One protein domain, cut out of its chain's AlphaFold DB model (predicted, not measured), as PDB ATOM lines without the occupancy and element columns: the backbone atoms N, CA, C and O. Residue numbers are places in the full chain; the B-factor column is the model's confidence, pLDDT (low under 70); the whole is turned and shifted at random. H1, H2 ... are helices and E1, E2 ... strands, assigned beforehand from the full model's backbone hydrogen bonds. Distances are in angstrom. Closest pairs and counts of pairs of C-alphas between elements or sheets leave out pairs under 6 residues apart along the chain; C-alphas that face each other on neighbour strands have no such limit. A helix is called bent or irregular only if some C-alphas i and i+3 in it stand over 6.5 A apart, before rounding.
ATOM      1  N   ALA A  49      29.595   6.154 -41.779       54.19
ATOM      2  CA  ALA A  49      28.774   5.014 -41.416       54.19
ATOM      3  C   ALA A  49      27.612   4.780 -42.399       54.19
ATOM      4  O   ALA A  49      26.626   5.510 -42.396       54.19
ATOM      5  N   LEU A  50      27.690   3.706 -43.185       42.62
ATOM      6  CA  LEU A  50      26.521   3.121 -43.856       42.62
ATOM      7  C   LEU A  50      26.256   1.667 -43.437       42.62
ATOM      8  O   LEU A  50      25.264   1.091 -43.864       42.62
ATOM      9  N   THR A  51      27.092   1.063 -42.584       34.44
ATOM     10  CA  THR A  51      27.039  -0.394 -42.344       34.44
ATOM     11  C   THR A  51      26.783  -0.829 -40.899       34.44
ATOM     12  O   THR A  51      26.519  -2.007 -40.685       34.44
ATOM     13  N   THR A  52      26.806   0.066 -39.903       35.59
ATOM     14  CA  THR A  52      26.733  -0.339 -38.476       35.59
ATOM     15  C   THR A  52      25.670   0.368 -37.630       35.59
ATOM     16  O   THR A  52      25.629   0.157 -36.421       35.59
ATOM     17  N   GLY A  53      24.805   1.212 -38.206       40.12
ATOM     18  CA  GLY A  53      23.750   1.916 -37.448       40.12
ATOM     19  C   GLY A  53      24.261   2.932 -36.408       40.12
ATOM     20  O   GLY A  53      23.464   3.566 -35.725       40.12
ATOM     21  N   ARG A  54      25.582   3.114 -36.306       45.38
ATOM     22  CA  ARG A  54      26.265   4.127 -35.494       45.38
ATOM     23  C   ARG A  54      26.774   5.222 -36.422       45.38
ATOM     24  O   ARG A  54      27.937   5.217 -36.813       45.38
ATOM     25  N   GLY A  55      25.870   6.098 -36.850       52.66
ATOM     26  CA  GLY A  55      26.226   7.293 -37.613       52.66
ATOM     27  C   GLY A  55      27.339   8.073 -36.913       52.66
ATOM     28  O   GLY A  55      27.271   8.257 -35.699       52.66
ATOM     29  N   HIS A  56      28.341   8.553 -37.656       63.88
ATOM     30  CA  HIS A  56      29.141   9.677 -37.177       63.88
ATOM     31  C   HIS A  56      28.183  10.857 -37.051       63.88
ATOM     32  O   HIS A  56      27.778  11.427 -38.062       63.88
ATOM     33  N   LEU A  57      27.752  11.161 -35.828       76.06
ATOM     34  CA  LEU A  57      26.960  12.352 -35.578       76.06
ATOM     35  C   LEU A  57      27.837  13.558 -35.912       76.06
ATOM     36  O   LEU A  57      28.892  13.747 -35.306       76.06
ATOM     37  N   LEU A  58      27.402  14.322 -36.905       83.00
ATOM     38  CA  LEU A  58      28.013  15.581 -37.294       83.00
ATOM     39  C   LEU A  58      27.193  16.706 -36.679       83.00
ATOM     40  O   LEU A  58      25.969  16.618 -36.670       83.00
ATOM     41  N   ILE A  59      27.874  17.731 -36.182       83.88
ATOM     42  CA  ILE A  59      27.240  18.979 -35.767       83.88
ATOM     43  C   ILE A  59      27.959  20.161 -36.405       83.88
ATOM     44  O   ILE A  59      29.183  20.143 -36.572       83.88
ATOM     45  N   ASN A  60      27.218  21.211 -36.724       84.38
ATOM     46  CA  ASN A  60      27.806  22.502 -37.059       84.38
ATOM     47  C   ASN A  60      27.984  23.351 -35.796       84.38
ATOM     48  O   ASN A  60      27.123  23.373 -34.925       84.38
ATOM     49  N   PHE A  61      29.097  24.077 -35.707       85.44
ATOM     50  CA  PHE A  61      29.365  25.005 -34.612       85.44
ATOM     51  C   PHE A  61      29.779  26.350 -35.200       85.44
ATOM     52  O   PHE A  61      30.767  26.416 -35.922       85.44
ATOM     53  N   GLU A  62      29.058  27.433 -34.898       86.12
ATOM     54  CA  GLU A  62      29.310  28.747 -35.517       86.12
ATOM     55  C   GLU A  62      30.744  29.263 -35.296       86.12
ATOM     56  O   GLU A  62      31.294  29.960 -36.148       86.12
ATOM     57  N   GLY A  63      31.391  28.874 -34.193       84.81
ATOM     58  CA  GLY A  63      32.789  29.214 -33.915       84.81
ATOM     59  C   GLY A  63      33.825  28.364 -34.665       84.81
ATOM     60  O   GLY A  63      35.022  28.540 -34.431       84.81
ATOM     61  N   HIS A  64      33.417  27.436 -35.542       88.62
ATOM     62  CA  HIS A  64      34.326  26.609 -36.336       88.62
ATOM     63  C   HIS A  64      33.784  26.313 -37.754       88.62
ATOM     64  O   HIS A  64      32.687  25.787 -37.898       88.62
ATOM     65  N   PRO A  65      34.549  26.573 -38.834       87.44
ATOM     66  CA  PRO A  65      34.038  26.486 -40.209       87.44
ATOM     67  C   PRO A  65      33.748  25.066 -40.719       87.44
ATOM     68  O   PRO A  65      33.106  24.921 -41.758       87.44
ATOM     69  N   HIS A  66      34.244  24.024 -40.049       87.19
ATOM     70  CA  HIS A  66      34.009  22.635 -40.443       87.19
ATOM     71  C   HIS A  66      33.011  21.962 -39.494       87.19
ATOM     72  O   HIS A  66      33.063  22.220 -38.291       87.19
ATOM     73  N   PRO A  67      32.183  21.026 -39.988       86.25
ATOM     74  CA  PRO A  67      31.394  20.170 -39.116       86.25
ATOM     75  C   PRO A  67      32.292  19.394 -38.146       86.25
ATOM     76  O   PRO A  67      33.382  18.933 -38.508       86.25
ATOM     77  N   LEU A  68      31.825  19.247 -36.913       88.12
ATOM     78  CA  LEU A  68      32.486  18.475 -35.875       88.12
ATOM     79  C   LEU A  68      31.869  17.082 -35.800       88.12
ATOM     80  O   LEU A  68      30.650  16.938 -35.782       88.12
ATOM     81  N   THR A  69      32.713  16.061 -35.699       86.31
ATOM     82  CA  THR A  69      32.286  14.671 -35.548       86.31
ATOM     83  C   THR A  69      32.249  14.283 -34.078       86.31
ATOM     84  O   THR A  69      33.193  14.563 -33.342       86.31
ATOM     85  N   PHE A  70      31.187  13.607 -33.654       84.94
ATOM     86  CA  PHE A  70      31.085  13.005 -32.330       84.94
ATOM     87  C   PHE A  70      31.994  11.777 -32.179       84.94
ATOM     88  O   PHE A  70      32.015  10.892 -33.040       84.94
ATOM     89  N   PHE A  71      32.669  11.691 -31.037       81.25
ATOM     90  CA  PHE A  71      33.446  10.542 -30.586       81.25
ATOM     91  C   PHE A  71      33.030  10.179 -29.161       81.25
ATOM     92  O   PHE A  71      33.010  11.031 -28.277       81.25
ATOM     93  N   ASP A  72      32.722   8.904 -28.925       75.31
ATOM     94  CA  ASP A  72      32.255   8.393 -27.630       75.31
ATOM     95  C   ASP A  72      33.390   8.219 -26.609       75.31
ATOM     96  O   ASP A  72      33.161   8.282 -25.400       75.31
ATOM     97  N   LYS A  73      34.624   8.039 -27.085       69.69
ATOM     98  CA  LYS A  73      35.810   7.804 -26.257       69.69
ATOM     99  C   LYS A  73      36.971   8.658 -26.736       69.69
ATOM    100  O   LYS A  73      37.292   8.649 -27.925       69.69
ATOM    101  N   THR A  74      37.636   9.338 -25.803       69.56
ATOM    102  CA  THR A  74      39.014   9.782 -26.022       69.56
ATOM    103  C   THR A  74      39.919   8.720 -25.415       69.56
ATOM    104  O   THR A  74      39.650   8.179 -24.346       69.56
ATOM    105  N   HIS A  75      40.994   8.385 -26.109       71.25
ATOM    106  CA  HIS A  75      42.025   7.498 -25.570       71.25
ATOM    107  C   HIS A  75      43.258   8.266 -25.084       71.25
ATOM    108  O   HIS A  75      44.169   7.681 -24.503       71.25
ATOM    109  N   SER A  76      43.302   9.570 -25.346       72.69
ATOM    110  CA  SER A  76      44.264  10.498 -24.770       72.69
ATOM    111  C   SER A  76      43.583  11.853 -24.574       72.69
ATOM    112  O   SER A  76      42.718  12.208 -25.383       72.69
ATOM    113  N   PRO A  77      43.941  12.594 -23.510       72.31
ATOM    114  CA  PRO A  77      43.286  13.850 -23.188       72.31
ATOM    115  C   PRO A  77      43.516  14.873 -24.302       72.31
ATOM    116  O   PRO A  77      44.653  15.148 -24.692       72.31
ATOM    117  N   ALA A  78      42.424  15.447 -24.798       84.00
ATOM    118  CA  ALA A  78      42.441  16.630 -25.651       84.00
ATOM    119  C   ALA A  78      42.070  17.870 -24.830       84.00
ATOM    120  O   ALA A  78      41.645  17.746 -23.689       84.00
ATOM    121  N   LEU A  79      42.223  19.068 -25.393       90.25
ATOM    122  CA  LEU A  79      41.789  20.306 -24.739       90.25
ATOM    123  C   LEU A  79      40.591  20.886 -25.474       90.25
ATOM    124  O   LEU A  79      40.665  21.132 -26.681       90.25
ATOM    125  N   CYS A  80      39.524  21.156 -24.730       91.44
ATOM    126  CA  CYS A  80      38.350  21.822 -25.258       91.44
ATOM    127  C   CYS A  80      38.711  23.249 -25.668       91.44
ATOM    128  O   CYS A  80      39.230  24.030 -24.873       91.44
ATOM    129  N   LYS A  81      38.407  23.619 -26.912       94.00
ATOM    130  CA  LYS A  81      38.682  24.962 -27.440       94.00
ATOM    131  C   LYS A  81      37.734  26.037 -26.912       94.00
ATOM    132  O   LYS A  81      37.967  27.209 -27.186       94.00
ATOM    133  N   ILE A  82      36.698  25.645 -26.171       93.62
ATOM    134  CA  ILE A  82      35.701  26.556 -25.601       93.62
ATOM    135  C   ILE A  82      36.017  26.876 -24.141       93.62
ATOM    136  O   ILE A  82      36.192  28.041 -23.803       93.62
ATOM    137  N   CYS A  83      36.117  25.860 -23.279       91.00
ATOM    138  CA  CYS A  83      36.365  26.060 -21.847       91.00
ATOM    139  C   CYS A  83      37.843  25.944 -21.448       91.00
ATOM    140  O   CYS A  83      38.196  26.341 -20.347       91.00
ATOM    141  N   GLY A  84      38.710  25.408 -22.313       89.69
ATOM    142  CA  GLY A  84      40.127  25.182 -22.007       89.69
ATOM    143  C   GLY A  84      40.414  23.912 -21.201       89.69
ATOM    144  O   GLY A  84      41.575  23.522 -21.100       89.69
ATOM    145  N   GLU A  85      39.384  23.240 -20.688       88.25
ATOM    146  CA  GLU A  85      39.530  22.038 -19.868       88.25
ATOM    147  C   GLU A  85      39.805  20.777 -20.691       88.25
ATOM    148  O   GLU A  85      39.520  20.693 -21.893       88.25
ATOM    149  N   ALA A  86      40.358  19.769 -20.015       86.94
ATOM    150  CA  ALA A  86      40.629  18.477 -20.621       86.94
ATOM    151  C   ALA A  86      39.330  17.774 -21.045       86.94
ATOM    152  O   ALA A  86      38.372  17.662 -20.285       86.94
ATOM    153  N   VAL A  87      39.332  17.257 -22.266       86.00
ATOM    154  CA  VAL A  87      38.307  16.383 -22.824       86.00
ATOM    155  C   VAL A  87      38.813  14.957 -22.683       86.00
ATOM    156  O   VAL A  87      39.849  14.610 -23.259       86.00
ATOM    157  N   ARG A  88      38.098  14.138 -21.917       78.12
ATOM    158  CA  ARG A  88      38.463  12.753 -21.598       78.12
ATOM    159  C   ARG A  88      37.445  11.759 -22.140       78.12
ATOM    160  O   ARG A  88      37.839  10.686 -22.588       78.12
ATOM    161  N   ASN A  89      36.161  12.102 -22.196       78.38
ATOM    162  CA  ASN A  89      35.127  11.238 -22.777       78.38
ATOM    163  C   ASN A  89      34.055  12.044 -23.508       78.38
ATOM    164  O   ASN A  89      33.768  13.158 -23.098       78.38
ATOM    165  N   CYS A  90      33.434  11.447 -24.538       81.56
ATOM    166  CA  CYS A  90      32.295  12.008 -25.282       81.56
ATOM    167  C   CYS A  90      32.505  13.461 -25.746       81.56
ATOM    168  O   CYS A  90      32.311  14.414 -24.994       81.56
ATOM    169  N   PHE A  91      32.872  13.651 -27.011       87.56
ATOM    170  CA  PHE A  91      33.275  14.966 -27.501       87.56
ATOM    171  C   PHE A  91      33.057  15.152 -28.994       87.56
ATOM    172  O   PHE A  91      32.902  14.194 -29.748       87.56
ATOM    173  N   PHE A  92      33.068  16.411 -29.409       89.19
ATOM    174  CA  PHE A  92      33.028  16.836 -30.794       89.19
ATOM    175  C   PHE A  92      34.425  17.210 -31.266       89.19
ATOM    176  O   PHE A  92      35.126  17.968 -30.596       89.19
ATOM    177  N   ARG A  93      34.823  16.697 -32.432       89.81
ATOM    178  CA  ARG A  93      36.145  16.945 -33.004       89.81
ATOM    179  C   ARG A  93      36.102  17.249 -34.492       89.81
ATOM    180  O   ARG A  93      35.543  16.486 -35.276       89.81
ATOM    181  N   CYS A  94      36.812  18.297 -34.902       88.94
ATOM    182  CA  CYS A  94      37.267  18.459 -36.280       88.94
ATOM    183  C   CYS A  94      38.673  17.871 -36.411       88.94
ATOM    184  O   CYS A  94      39.649  18.454 -35.934       88.94
ATOM    185  N   VAL A  95      38.793  16.738 -37.102       85.69
ATOM    186  CA  VAL A  95      40.086  16.064 -37.321       85.69
ATOM    187  C   VAL A  95      41.049  16.931 -38.132       85.69
ATOM    188  O   VAL A  95      42.245  16.939 -37.859       85.69
ATOM    189  N   ALA A  96      40.535  17.683 -39.111       83.81
ATOM    190  CA  ALA A  96      41.354  18.524 -39.980       83.81
ATOM    191  C   ALA A  96      41.984  19.708 -39.231       83.81
ATOM    192  O   ALA A  96      43.098  20.116 -39.550       83.81
ATOM    193  N   CYS A  97      41.275  20.250 -38.239       88.12
ATOM    194  CA  CYS A  97      41.698  21.444 -37.511       88.12
ATOM    195  C   CYS A  97      42.200  21.169 -36.096       88.12
ATOM    196  O   CYS A  97      42.646  22.108 -35.443       88.12
ATOM    197  N   TYR A  98      42.122  19.923 -35.615       87.50
ATOM    198  CA  TYR A  98      42.393  19.582 -34.214       87.50
ATOM    199  C   TYR A  98      41.573  20.462 -33.251       87.50
ATOM    200  O   TYR A  98      42.072  20.972 -32.246       87.50
ATOM    201  N   PHE A  99      40.314  20.701 -33.627       90.81
ATOM    202  CA  PHE A  99      39.356  21.438 -32.817       90.81
ATOM    203  C   PHE A  99      38.553  20.426 -32.014       90.81
ATOM    204  O   PHE A  99      37.819  19.649 -32.616       90.81
ATOM    205  N   ASP A 100      38.702  20.438 -30.693       91.62
ATOM    206  CA  ASP A 100      38.018  19.544 -29.761       91.62
ATOM    207  C   ASP A 100      37.078  20.354 -28.865       91.62
ATOM    208  O   ASP A 100      37.412  21.469 -28.456       91.62
ATOM    209  N   MET A 101      35.903  19.813 -28.560       92.19
ATOM    210  CA  MET A 101      34.877  20.487 -27.766       92.19
ATOM    211  C   MET A 101      34.038  19.467 -26.992       92.19
ATOM    212  O   MET A 101      33.588  18.474 -27.564       92.19
ATOM    213  N   HIS A 102      33.788  19.709 -25.703       91.25
ATOM    214  CA  HIS A 102      32.835  18.901 -24.933       91.25
ATOM    215  C   HIS A 102      31.412  19.052 -25.479       91.25
ATOM    216  O   HIS A 102      31.045  20.114 -25.978       91.25
ATOM    217  N   LEU A 103      30.564  18.033 -25.308       89.75
ATOM    218  CA  LEU A 103      29.147  18.119 -25.701       89.75
ATOM    219  C   LEU A 103      28.434  19.289 -25.019       89.75
ATOM    220  O   LEU A 103      27.686  20.016 -25.663       89.75
ATOM    221  N   TYR A 104      28.706  19.479 -23.729       90.94
ATOM    222  CA  TYR A 104      28.099  20.527 -22.916       90.94
ATOM    223  C   TYR A 104      28.675  21.929 -23.167       90.94
ATOM    224  O   TYR A 104      28.109  22.910 -22.701       90.94
ATOM    225  N   CYS A 105      29.785  22.047 -23.903       91.75
ATOM    226  CA  CYS A 105      30.326  23.344 -24.316       91.75
ATOM    227  C   CYS A 105      29.666  23.887 -25.587       91.75
ATOM    228  O   CYS A 105      29.934  25.025 -25.976       91.75
ATOM    229  N   HIS A 106      28.825  23.093 -26.253       91.12
ATOM    230  CA  HIS A 106      28.034  23.592 -27.364       91.12
ATOM    231  C   HIS A 106      26.982  24.597 -26.850       91.12
ATOM    232  O   HIS A 106      26.298  24.285 -25.877       91.12
ATOM    233  N   PRO A 107      26.772  25.758 -27.499       89.19
ATOM    234  CA  PRO A 107      25.832  26.781 -27.022       89.19
ATOM    235  C   PRO A 107      24.391  26.290 -26.848       89.19
ATOM    236  O   PRO A 107      23.679  26.753 -25.963       89.19
ATOM    237  N   SER A 108      23.962  25.337 -27.679       89.06
ATOM    238  CA  SER A 108      22.633  24.717 -27.590       89.06
ATOM    239  C   SER A 108      22.550  23.561 -26.586       89.06
ATOM    240  O   SER A 108      21.500  22.935 -26.478       89.06
ATOM    241  N   ALA A 109      23.637  23.211 -25.891       90.25
ATOM    242  CA  ALA A 109      23.592  22.159 -24.885       90.25
ATOM    243  C   ALA A 109      22.811  22.647 -23.652       90.25
ATOM    244  O   ALA A 109      23.127  23.705 -23.103       90.25
ATOM    245  N   PRO A 110      21.790  21.905 -23.193       92.31
ATOM    246  CA  PRO A 110      21.021  22.310 -22.029       92.31
ATOM    247  C   PRO A 110      21.864  22.155 -20.761       92.31
ATOM    248  O   PRO A 110      22.411  21.089 -20.500       92.31
ATOM    249  N   ASN A 111      21.916  23.197 -19.932       94.44
ATOM    250  CA  ASN A 111      22.585  23.115 -18.630       94.44
ATOM    251  C   ASN A 111      21.816  22.239 -17.624       94.44
ATOM    252  O   ASN A 111      22.391  21.745 -16.660       94.44
ATOM    253  N   THR A 112      20.515  22.043 -17.847       95.81
ATOM    254  CA  THR A 112      19.639  21.245 -16.986       95.81
ATOM    255  C   THR A 112      18.805  20.297 -17.838       95.81
ATOM    256  O   THR A 112      18.220  20.715 -18.837       95.81
ATOM    257  N   ILE A 113      18.729  19.030 -17.436       94.00
ATOM    258  CA  ILE A 113      18.017  17.967 -18.154       94.00
ATOM    259  C   ILE A 113      17.096  17.187 -17.222       94.00
ATOM    260  O   ILE A 113      17.297  17.142 -16.011       94.00
ATOM    261  N   THR A 114      16.113  16.504 -17.797       94.31
ATOM    262  CA  THR A 114      15.317  15.481 -17.109       94.31
ATOM    263  C   THR A 114      15.678  14.121 -17.681       94.31
ATOM    264  O   THR A 114      15.618  13.948 -18.897       94.31
ATOM    265  N   HIS A 115      16.019  13.154 -16.834       93.25
ATOM    266  CA  HIS A 115      16.407  11.812 -17.265       93.25
ATOM    267  C   HIS A 115      15.441  10.774 -16.690       93.25
ATOM    268  O   HIS A 115      15.094  10.832 -15.521       93.25
ATOM    269  N   LYS A 116      15.026   9.771 -17.469       92.44
ATOM    270  CA  LYS A 116      14.002   8.788 -17.046       92.44
ATOM    271  C   LYS A 116      14.325   8.017 -15.755       92.44
ATOM    272  O   LYS A 116      13.406   7.538 -15.099       92.44
ATOM    273  N   SER A 117      15.605   7.871 -15.409       91.75
ATOM    274  CA  SER A 117      16.034   7.184 -14.180       91.75
ATOM    275  C   SER A 117      16.001   8.079 -12.938       91.75
ATOM    276  O   SER A 117      16.284   7.593 -11.849       91.75
ATOM    277  N   HIS A 118      15.677   9.371 -13.072       93.81
ATOM    278  CA  HIS A 118      15.610  10.294 -11.945       93.81
ATOM    279  C   HIS A 118      14.520  11.359 -12.127       93.81
ATOM    280  O   HIS A 118      14.408  11.987 -13.172       93.81
ATOM    281  N   LEU A 119      13.704  11.583 -11.096       92.94
ATOM    282  CA  LEU A 119      12.533  12.463 -11.204       92.94
ATOM    283  C   LEU A 119      12.883  13.957 -11.196       92.94
ATOM    284  O   LEU A 119      12.168  14.749 -11.810       92.94
ATOM    285  N   HIS A 120      13.956  14.351 -10.508       94.94
ATOM    286  CA  HIS A 120      14.359  15.753 -10.418       94.94
ATOM    287  C   HIS A 120      15.221  16.157 -11.617       94.94
ATOM    288  O   HIS A 120      15.928  15.320 -12.189       94.94
ATOM    289  N   PRO A 121      15.213  17.444 -11.995       95.88
ATOM    290  CA  PRO A 121      16.140  17.947 -12.993       95.88
ATOM    291  C   PRO A 121      17.595  17.753 -12.545       95.88
ATOM    292  O   PRO A 121      17.958  18.062 -11.409       95.88
ATOM    293  N   LEU A 122      18.433  17.265 -13.454       96.94
ATOM    294  CA  LEU A 122      19.872  17.158 -13.260       96.94
ATOM    295  C   LEU A 122      20.538  18.385 -13.872       96.94
ATOM    296  O   LEU A 122      20.259  18.722 -15.021       96.94
ATOM    297  N   THR A 123      21.430  19.034 -13.133       96.56
ATOM    298  CA  THR A 123      22.166  20.214 -13.601       96.56
ATOM    299  C   THR A 123      23.620  19.853 -13.855       96.56
ATOM    300  O   THR A 123      24.246  19.173 -13.039       96.56
ATOM    301  N   LEU A 124      24.161  20.294 -14.989       95.38
ATOM    302  CA  LEU A 124      25.572  20.143 -15.304       95.38
ATOM    303  C   LEU A 124      26.403  20.799 -14.201       95.38
ATOM    304  O   LEU A 124      26.262  21.988 -13.924       95.38
ATOM    305  N   THR A 125      27.260  20.006 -13.573       92.44
ATOM    306  CA  THR A 125      28.099  20.447 -12.466       92.44
ATOM    307  C   THR A 125      29.530  19.994 -12.704       92.44
ATOM    308  O   THR A 125      29.786  18.881 -13.175       92.44
ATOM    309  N   THR A 126      30.470  20.881 -12.388       88.31
ATOM    310  CA  THR A 126      31.893  20.559 -12.414       88.31
ATOM    311  C   THR A 126      32.194  19.517 -11.342       88.31
ATOM    312  O   THR A 126      31.763  19.648 -10.202       88.31
ATOM    313  N   SER A 127      32.919  18.477 -11.735       81.62
ATOM    314  CA  SER A 127      33.369  17.386 -10.869       81.62
ATOM    315  C   SER A 127      34.869  17.576 -10.574       81.62
ATOM    316  O   SER A 127      35.563  18.145 -11.426       81.62
ATOM    317  N   PRO A 128      35.409  17.124  -9.426       81.56
ATOM    318  CA  PRO A 128      34.730  16.462  -8.307       81.56
ATOM    319  C   PRO A 128      33.783  17.404  -7.553       81.56
ATOM    320  O   PRO A 128      34.054  18.598  -7.444       81.56
ATOM    321  N   LEU A 129      32.690  16.868  -7.011       82.00
ATOM    322  CA  LEU A 129      31.760  17.616  -6.162       82.00
ATOM    323  C   LEU A 129      32.337  17.793  -4.748       82.00
ATOM    324  O   LEU A 129      33.030  16.919  -4.239       82.00
ATOM    325  N   ASP A 130      31.993  18.880  -4.054       76.75
ATOM    326  CA  ASP A 130      32.548  19.169  -2.717       76.75
ATOM    327  C   ASP A 130      32.359  18.016  -1.715       76.75
ATOM    328  O   ASP A 130      33.238  17.737  -0.905       76.75
ATOM    329  N   PHE A 131      31.232  17.298  -1.770       76.12
ATOM    330  CA  PHE A 131      31.003  16.155  -0.881       76.12
ATOM    331  C   PHE A 131      31.795  14.900  -1.283       76.12
ATOM    332  O   PHE A 131      32.045  14.060  -0.420       76.12
ATOM    333  N   GLU A 132      32.185  14.774  -2.556       74.62
ATOM    334  CA  GLU A 132      33.106  13.732  -3.030       74.62
ATOM    335  C   GLU A 132      34.513  13.970  -2.457       74.62
ATOM    336  O   GLU A 132      35.228  13.017  -2.173       74.62
ATOM    337  N   LEU A 133      34.872  15.234  -2.199       69.25
ATOM    338  CA  LEU A 133      36.149  15.635  -1.599       69.25
ATOM    339  C   LEU A 133      36.170  15.587  -0.057       69.25
ATOM    340  O   LEU A 133      37.245  15.634   0.535       69.25
ATOM    341  N   LEU A 134      35.005  15.533   0.603       60.09
ATOM    342  CA  LEU A 134      34.851  15.735   2.058       60.09
ATOM    343  C   LEU A 134      34.277  14.527   2.815       60.09
ATOM    344  O   LEU A 134      33.851  14.666   3.965       60.09
ATOM    345  N   SER A 135      34.196  13.350   2.197       55.84
ATOM    346  CA  SER A 135      33.535  12.212   2.836       55.84
ATOM    347  C   SER A 135      34.274  11.791   4.147       55.84
ATOM    348  O   SER A 135      35.500  11.740   4.185       55.84
ATOM    349  N   PRO A 136      33.598  11.535   5.288       48.56
ATOM    350  CA  PRO A 136      34.262  11.321   6.594       48.56
ATOM    351  C   PRO A 136      35.052  10.012   6.744       48.56
ATOM    352  O   PRO A 136      35.794   9.846   7.707       48.56
ATOM    353  N   GLN A 137      34.913   9.090   5.794       50.44
ATOM    354  CA  GLN A 137      35.746   7.885   5.657       50.44
ATOM    355  C   GLN A 137      37.186   8.201   5.179       50.44
ATOM    356  O   GLN A 137      38.027   7.313   5.152       50.44
ATOM    357  N   TYR A 138      37.487   9.476   4.887       52.34
ATOM    358  CA  TYR A 138      38.762   9.990   4.361       52.34
ATOM    359  C   TYR A 138      39.642  10.729   5.389       52.34
ATOM    360  O   TYR A 138      40.570  11.446   5.021       52.34
ATOM    361  N   LEU A 139      39.353  10.591   6.687       51.28
ATOM    362  CA  LEU A 139      40.213  11.111   7.765       51.28
ATOM    363  C   LEU A 139      41.189  10.061   8.322       51.28
ATOM    364  O   LEU A 139      42.024  10.403   9.162       51.28
ATOM    365  N   GLU A 140      41.109   8.806   7.867       53.06
ATOM    366  CA  GLU A 140      42.117   7.789   8.175       53.06
ATOM    367  C   GLU A 140      43.328   7.894   7.227       53.06
ATOM    368  O   GLU A 140      43.196   8.407   6.113       53.06
ATOM    369  N   PRO A 141      44.536   7.489   7.669       52.44
ATOM    370  CA  PRO A 141      45.771   7.712   6.924       52.44
ATOM    371  C   PRO A 141      45.668   7.113   5.523       52.44
ATOM    372  O   PRO A 141      45.327   5.943   5.401       52.44
ATOM    373  N   TYR A 142      45.999   7.921   4.510       56.84
ATOM    374  CA  TYR A 142      46.131   7.559   3.094       56.84
ATOM    375  C   TYR A 142      46.533   6.087   2.909       56.84
ATOM    376  O   TYR A 142      47.709   5.744   3.055       56.84
ATOM    377  N   PHE A 150      34.072   6.174  -7.445       83.38
ATOM    378  CA  PHE A 150      32.945   7.049  -7.760       83.38
ATOM    379  C   PHE A 150      32.125   6.433  -8.891       83.38
ATOM    380  O   PHE A 150      32.678   6.125  -9.946       83.38
ATOM    381  N   TYR A 151      30.813   6.279  -8.705       89.38
ATOM    382  CA  TYR A 151      29.925   5.604  -9.660       89.38
ATOM    383  C   TYR A 151      28.918   6.557 -10.307       89.38
ATOM    384  O   TYR A 151      28.551   7.589  -9.753       89.38
ATOM    385  N   CYS A 152      28.508   6.223 -11.530       92.19
ATOM    386  CA  CYS A 152      27.388   6.852 -12.222       92.19
ATOM    387  C   CYS A 152      26.094   6.151 -11.807       92.19
ATOM    388  O   CYS A 152      25.964   4.952 -12.041       92.19
ATOM    389  N   ASP A 153      25.108   6.881 -11.297       94.44
ATOM    390  CA  ASP A 153      23.833   6.310 -10.839       94.44
ATOM    391  C   ASP A 153      22.942   5.802 -11.985       94.44
ATOM    392  O   ASP A 153      21.964   5.092 -11.764       94.44
ATOM    393  N   VAL A 154      23.254   6.158 -13.238       94.25
ATOM    394  CA  VAL A 154      22.501   5.672 -14.405       94.25
ATOM    395  C   VAL A 154      22.977   4.297 -14.868       94.25
ATOM    396  O   VAL A 154      22.154   3.475 -15.265       94.25
ATOM    397  N   CYS A 155      24.290   4.061 -14.895       93.06
ATOM    398  CA  CYS A 155      24.866   2.820 -15.427       93.06
ATOM    399  C   CYS A 155      25.541   1.941 -14.373       93.06
ATOM    400  O   CYS A 155      25.969   0.843 -14.722       93.06
ATOM    401  N   GLU A 156      25.656   2.422 -13.134       92.25
ATOM    402  CA  GLU A 156      26.325   1.753 -12.012       92.25
ATOM    403  C   GLU A 156      27.793   1.390 -12.314       92.25
ATOM    404  O   GLU A 156      28.350   0.439 -11.774       92.25
ATOM    405  N   GLN A 157      28.446   2.148 -13.203       90.31
ATOM    406  CA  GLN A 157      29.862   1.978 -13.543       90.31
ATOM    407  C   GLN A 157      30.709   3.097 -12.952       90.31
ATOM    408  O   GLN A 157      30.233   4.218 -12.750       90.31
ATOM    409  N   LYS A 158      31.984   2.780 -12.712       87.81
ATOM    410  CA  LYS A 158      32.988   3.731 -12.237       87.81
ATOM    411  C   LYS A 158      33.122   4.910 -13.204       87.81
ATOM    412  O   LYS A 158      33.270   4.711 -14.413       87.81
ATOM    413  N   ARG A 159      33.076   6.126 -12.664       86.06
ATOM    414  CA  ARG A 159      33.185   7.389 -13.399       86.06
ATOM    415  C   ARG A 159      34.628   7.835 -13.533       86.06
ATOM    416  O   ARG A 159      35.481   7.525 -12.705       86.06
ATOM    417  N   ASP A 160      34.855   8.683 -14.527       81.25
ATOM    418  CA  ASP A 160      35.971   9.624 -14.469       81.25
ATOM    419  C   ASP A 160      35.571  10.820 -13.589       81.25
ATOM    420  O   ASP A 160      34.755  11.650 -13.982       81.25
ATOM    421  N   VAL A 161      36.130  10.891 -12.381       82.81
ATOM    422  CA  VAL A 161      35.837  11.924 -11.367       82.81
ATOM    423  C   VAL A 161      36.154  13.338 -11.829       82.81
ATOM    424  O   VAL A 161      35.592  14.296 -11.311       82.81
ATOM    425  N   PHE A 162      37.055  13.501 -12.787       81.31
ATOM    426  CA  PHE A 162      37.427  14.824 -13.276       81.31
ATOM    427  C   PHE A 162      36.578  15.262 -14.471       81.31
ATOM    428  O   PHE A 162      36.723  16.389 -14.939       81.31
ATOM    429  N   GLU A 163      35.722  14.381 -14.994       84.69
ATOM    430  CA  GLU A 163      34.740  14.761 -15.999       84.69
ATOM    431  C   GLU A 163      33.492  15.324 -15.335       84.69
ATOM    432  O   GLU A 163      32.944  14.749 -14.390       84.69
ATOM    433  N   SER A 164      33.025  16.449 -15.874       90.31
ATOM    434  CA  SER A 164      31.781  17.067 -15.419       90.31
ATOM    435  C   SER A 164      30.615  16.095 -15.596       90.31
ATOM    436  O   SER A 164      30.571  15.302 -16.540       90.31
ATOM    437  N   ALA A 165      29.655  16.169 -14.683       93.00
ATOM    438  CA  ALA A 165      28.519  15.262 -14.632       93.00
ATOM    439  C   ALA A 165      27.216  16.039 -14.433       93.00
ATOM    440  O   ALA A 165      27.206  17.185 -13.986       93.00
ATOM    441  N   TYR A 166      26.102  15.407 -14.775       94.31
ATOM    442  CA  TYR A 166      24.775  15.920 -14.477       94.31
ATOM    443  C   TYR A 166      24.373  15.474 -13.080       94.31
ATOM    444  O   TYR A 166      24.361  14.281 -12.788       94.31
ATOM    445  N   TYR A 167      24.057  16.438 -12.224       95.44
ATOM    446  CA  TYR A 167      23.905  16.223 -10.794       95.44
ATOM    447  C   TYR A 167      22.568  16.748 -10.267       95.44
ATOM    448  O   TYR A 167      22.126  17.843 -10.626       95.44
ATOM    449  N   CYS A 168      21.933  15.981  -9.383       95.44
ATOM    450  CA  CYS A 168      20.820  16.427  -8.554       95.44
ATOM    451  C   CYS A 168      21.306  16.678  -7.126       95.44
ATOM    452  O   CYS A 168      21.658  15.735  -6.421       95.44
ATOM    453  N   ALA A 169      21.242  17.927  -6.662       91.25
ATOM    454  CA  ALA A 169      21.641  18.274  -5.298       91.25
ATOM    455  C   ALA A 169      20.726  17.687  -4.211       91.25
ATOM    456  O   ALA A 169      21.200  17.381  -3.120       91.25
ATOM    457  N   GLU A 170      19.436  17.508  -4.506       91.62
ATOM    458  CA  GLU A 170      18.446  17.035  -3.531       91.62
ATOM    459  C   GLU A 170      18.663  15.566  -3.145       91.62
ATOM    460  O   GLU A 170      18.608  15.218  -1.967       91.62
ATOM    461  N   PHE A 171      18.952  14.712  -4.131       90.75
ATOM    462  CA  PHE A 171      19.096  13.260  -3.946       90.75
ATOM    463  C   PHE A 171      20.518  12.755  -4.176       90.75
ATOM    464  O   PHE A 171      20.751  11.551  -4.155       90.75
ATOM    465  N   LYS A 172      21.461  13.674  -4.398       90.69
ATOM    466  CA  LYS A 172      22.857  13.394  -4.736       90.69
ATOM    467  C   LYS A 172      23.033  12.461  -5.941       90.69
ATOM    468  O   LYS A 172      23.999  11.715  -5.999       90.69
ATOM    469  N   PHE A 173      22.099  12.514  -6.890       93.12
ATOM    470  CA  PHE A 173      22.113  11.666  -8.081       93.12
ATOM    471  C   PHE A 173      23.115  12.211  -9.103       93.12
ATOM    472  O   PHE A 173      22.973  13.359  -9.526       93.12
ATOM    473  N   ILE A 174      24.092  11.411  -9.518       93.75
ATOM    474  CA  ILE A 174      25.150  11.745 -10.472       93.75
ATOM    475  C   ILE A 174      25.009  10.891 -11.735       93.75
ATOM    476  O   ILE A 174      25.065   9.664 -11.704       93.75
ATOM    477  N   ALA A 175      24.935  11.545 -12.889       93.88
ATOM    478  CA  ALA A 175      24.967  10.908 -14.196       93.88
ATOM    479  C   ALA A 175      26.143  11.431 -15.031       93.88
ATOM    480  O   ALA A 175      26.253  12.630 -15.289       93.88
ATOM    481  N   GLU A 176      27.013  10.540 -15.510       92.31
ATOM    482  CA  GLU A 176      28.027  10.921 -16.498       92.31
ATOM    483  C   GLU A 176      27.369  11.419 -17.791       92.31
ATOM    484  O   GLU A 176      26.344  10.891 -18.225       92.31
ATOM    485  N   VAL A 177      28.025  12.360 -18.476       90.00
ATOM    486  CA  VAL A 177      27.556  12.914 -19.760       90.00
ATOM    487  C   VAL A 177      27.212  11.812 -20.765       90.00
ATOM    488  O   VAL A 177      26.191  11.902 -21.442       90.00
ATOM    489  N   ARG A 178      28.006  10.730 -20.820       87.38
ATOM    490  CA  ARG A 178      27.782   9.587 -21.725       87.38
ATOM    491  C   ARG A 178      26.418   8.913 -21.527       87.38
ATOM    492  O   ARG A 178      25.853   8.381 -22.478       87.38
ATOM    493  N   CYS A 179      25.918   8.913 -20.293       90.94
ATOM    494  CA  CYS A 179      24.676   8.254 -19.904       90.94
ATOM    495  C   CYS A 179      23.441   9.116 -20.163       90.94
ATOM    496  O   CYS A 179      22.335   8.596 -20.091       90.94
ATOM    497  N   VAL A 180      23.632  10.397 -20.493       91.25
ATOM    498  CA  VAL A 180      22.551  11.356 -20.752       91.25
ATOM    499  C   VAL A 180      22.642  11.991 -22.143       91.25
ATOM    500  O   VAL A 180      22.036  13.022 -22.422       91.25
ATOM    501  N   ILE A 181      23.414  11.386 -23.053       88.12
ATOM    502  CA  ILE A 181      23.554  11.866 -24.435       88.12
ATOM    503  C   ILE A 181      22.184  11.974 -25.114       88.12
ATOM    504  O   ILE A 181      21.945  12.938 -25.835       88.12
ATOM    505  N   SER A 182      21.270  11.030 -24.869       86.69
ATOM    506  CA  SER A 182      19.913  11.040 -25.434       86.69
ATOM    507  C   SER A 182      19.129  12.316 -25.130       86.69
ATOM    508  O   SER A 182      18.309  12.730 -25.944       86.69
ATOM    509  N   GLU A 183      19.396  12.950 -23.993       89.56
ATOM    510  CA  GLU A 183      18.774  14.188 -23.540       89.56
ATOM    511  C   GLU A 183      19.466  15.420 -24.147       89.56
ATOM    512  O   GLU A 183      18.829  16.451 -24.358       89.56
ATOM    513  N   LEU A 184      20.756  15.314 -24.481       87.06
ATOM    514  CA  LEU A 184      21.538  16.402 -25.077       87.06
ATOM    515  C   LEU A 184      21.349  16.498 -26.592       87.06
ATOM    516  O   LEU A 184      21.191  17.597 -27.124       87.06
ATOM    517  N   LEU A 185      21.345  15.359 -27.292       83.94
ATOM    518  CA  LEU A 185      21.319  15.302 -28.757       83.94
ATOM    519  C   LEU A 185      20.188  16.105 -29.413       83.94
ATOM    520  O   LEU A 185      20.489  16.804 -30.382       83.94
ATOM    521  N   PRO A 186      18.930  16.072 -28.927       84.69
ATOM    522  CA  PRO A 186      17.853  16.843 -29.540       84.69
ATOM    523  C   PRO A 186      18.169  18.339 -29.608       84.69
ATOM    524  O   PRO A 186      17.939  18.964 -30.636       84.69
ATOM    525  N   SER A 187      18.760  18.900 -28.551       84.31
ATOM    526  CA  SER A 187      19.090  20.329 -28.477       84.31
ATOM    527  C   SER A 187      20.284  20.700 -29.361       84.31
ATOM    528  O   SER A 187      20.344  21.797 -29.912       84.31
ATOM    529  N   LEU A 188      21.226  19.770 -29.531       82.06
ATOM    530  CA  LEU A 188      22.399  19.951 -30.386       82.06
ATOM    531  C   LEU A 188      22.012  19.920 -31.875       82.06
ATOM    532  O   LEU A 188      22.436  20.784 -32.638       82.06
ATOM    533  N   ILE A 189      21.152  18.975 -32.267       74.69
ATOM    534  CA  ILE A 189      20.757  18.739 -33.668       74.69
ATOM    535  C   ILE A 189      19.636  19.686 -34.124       74.69
ATOM    536  O   ILE A 189      19.621  20.101 -35.277       74.69
ATOM    537  N   ALA A 190      18.711  20.094 -33.244       60.00
ATOM    538  CA  ALA A 190      17.610  21.000 -33.609       60.00
ATOM    539  C   ALA A 190      18.078  22.388 -34.097       60.00
ATOM    540  O   ALA A 190      17.297  23.130 -34.691       60.00
ATOM    541  N   SER A 191      19.351  22.733 -33.893       53.41
ATOM    542  CA  SER A 191      19.970  23.927 -34.477       53.41
ATOM    543  C   SER A 191      20.198  23.836 -36.001       53.41
ATOM    544  O   SER A 191      20.499  24.847 -36.632       53.41
TER     545      SER A 191
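Overview. This is residues 49 to 142 and 150 to 191 of the 287 residues of the protein "Phorbol-ester/DAG-type domain-containing protein" of Corchorus olitorius (UniProt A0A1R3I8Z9). Two small lobes stand end to end, each a curled antiparallel sheet of four strands, E1 to E4 in one and E5 to E8 in the other, and the helix H2 packs on one face of each sheet, bridging the two. Residues 133 to 142, of which 133 belongs to the short helix H1, stick out as a tail at the far end of the second lobe. The 136 printed residues hold eight named strands and two named helices, in the order E1 E2 E3 E4 E5 E6 H1 E7 E8 H2, and the class is mixed. The whole is compact, with a radius of gyration of the C-alphas of 16.1 A, yet elongated, spanning 51 by 33 by 30 A.

Along the chain. E1, residues 58 to 61, begins at C-alpha 58 (28.013, 15.581, -37.294). E2, residues 64 to 79, is 15.2 A long and bends by 145 degrees at residue 76; E3, residues 86 to 94, is 16.0 A long and bends by 111 degrees at residue 89. E4 is residues 99 to 102 and E5 residues 112 to 115. E6, residues 118 to 125, is 16.1 A long and bends by 64 degrees at residue 121. H1 is residues 130 to 133, E7 residues 165 to 168 and E8 residues 173 to 176. H2, residues 177 to 191, is 19.9 A long and ends at C-alpha 191 (19.970, 23.927, -34.477); it is irregular, with C-alphas 179 and 182 7.8 A apart.

Arrangement. The strongly twisted sheet E1 E2 E3 E4 is a meander, each strand the antiparallel neighbour of the one before. Within hydrogen-bond range are N 59 and O 68 of the hairpin E1 and E2, 2.9 A, N 71 and O 91 of E2 and E3, 2.8 A, and N 92 and O 101 of E3 and E4, 2.8 A. H2 is on this sheet at a height of 10.2 A, over E1 and E3; its closest C-alphas to E3 are Arg 178 and Cys 90, 6.2 A. H2 is also on the sheet E5 E6 E7 E8, at a height of 10.6 A, over E5; the closest C-alphas of H2 and E5 are those of Glu 183 and Ile 113, 6.6 A apart. In that sheet N 113 and O 122, 2.9 A, N 123 and O 167, 2.9 A, and N 166 and O 175, 2.8 A, join neighbours within range. H2 has 6 of 11 O i to N i+4 pairs within range; H1 is too short for one. H1 is on neither sheet.

Size, cuts and confidence. The C-alphas of Leu 50 and Glu 140, 54.5 A, are the farthest apart. Residues 143 to 149 are not printed, and C-alphas 142 and 150 are 17.1 A apart across the cut. Of the links printed whole, none is long. The mean pLDDT of the printed part is 82.3; residues 49 to 56, 73 to 74, 133 to 142 and 190 to 191 are under 70.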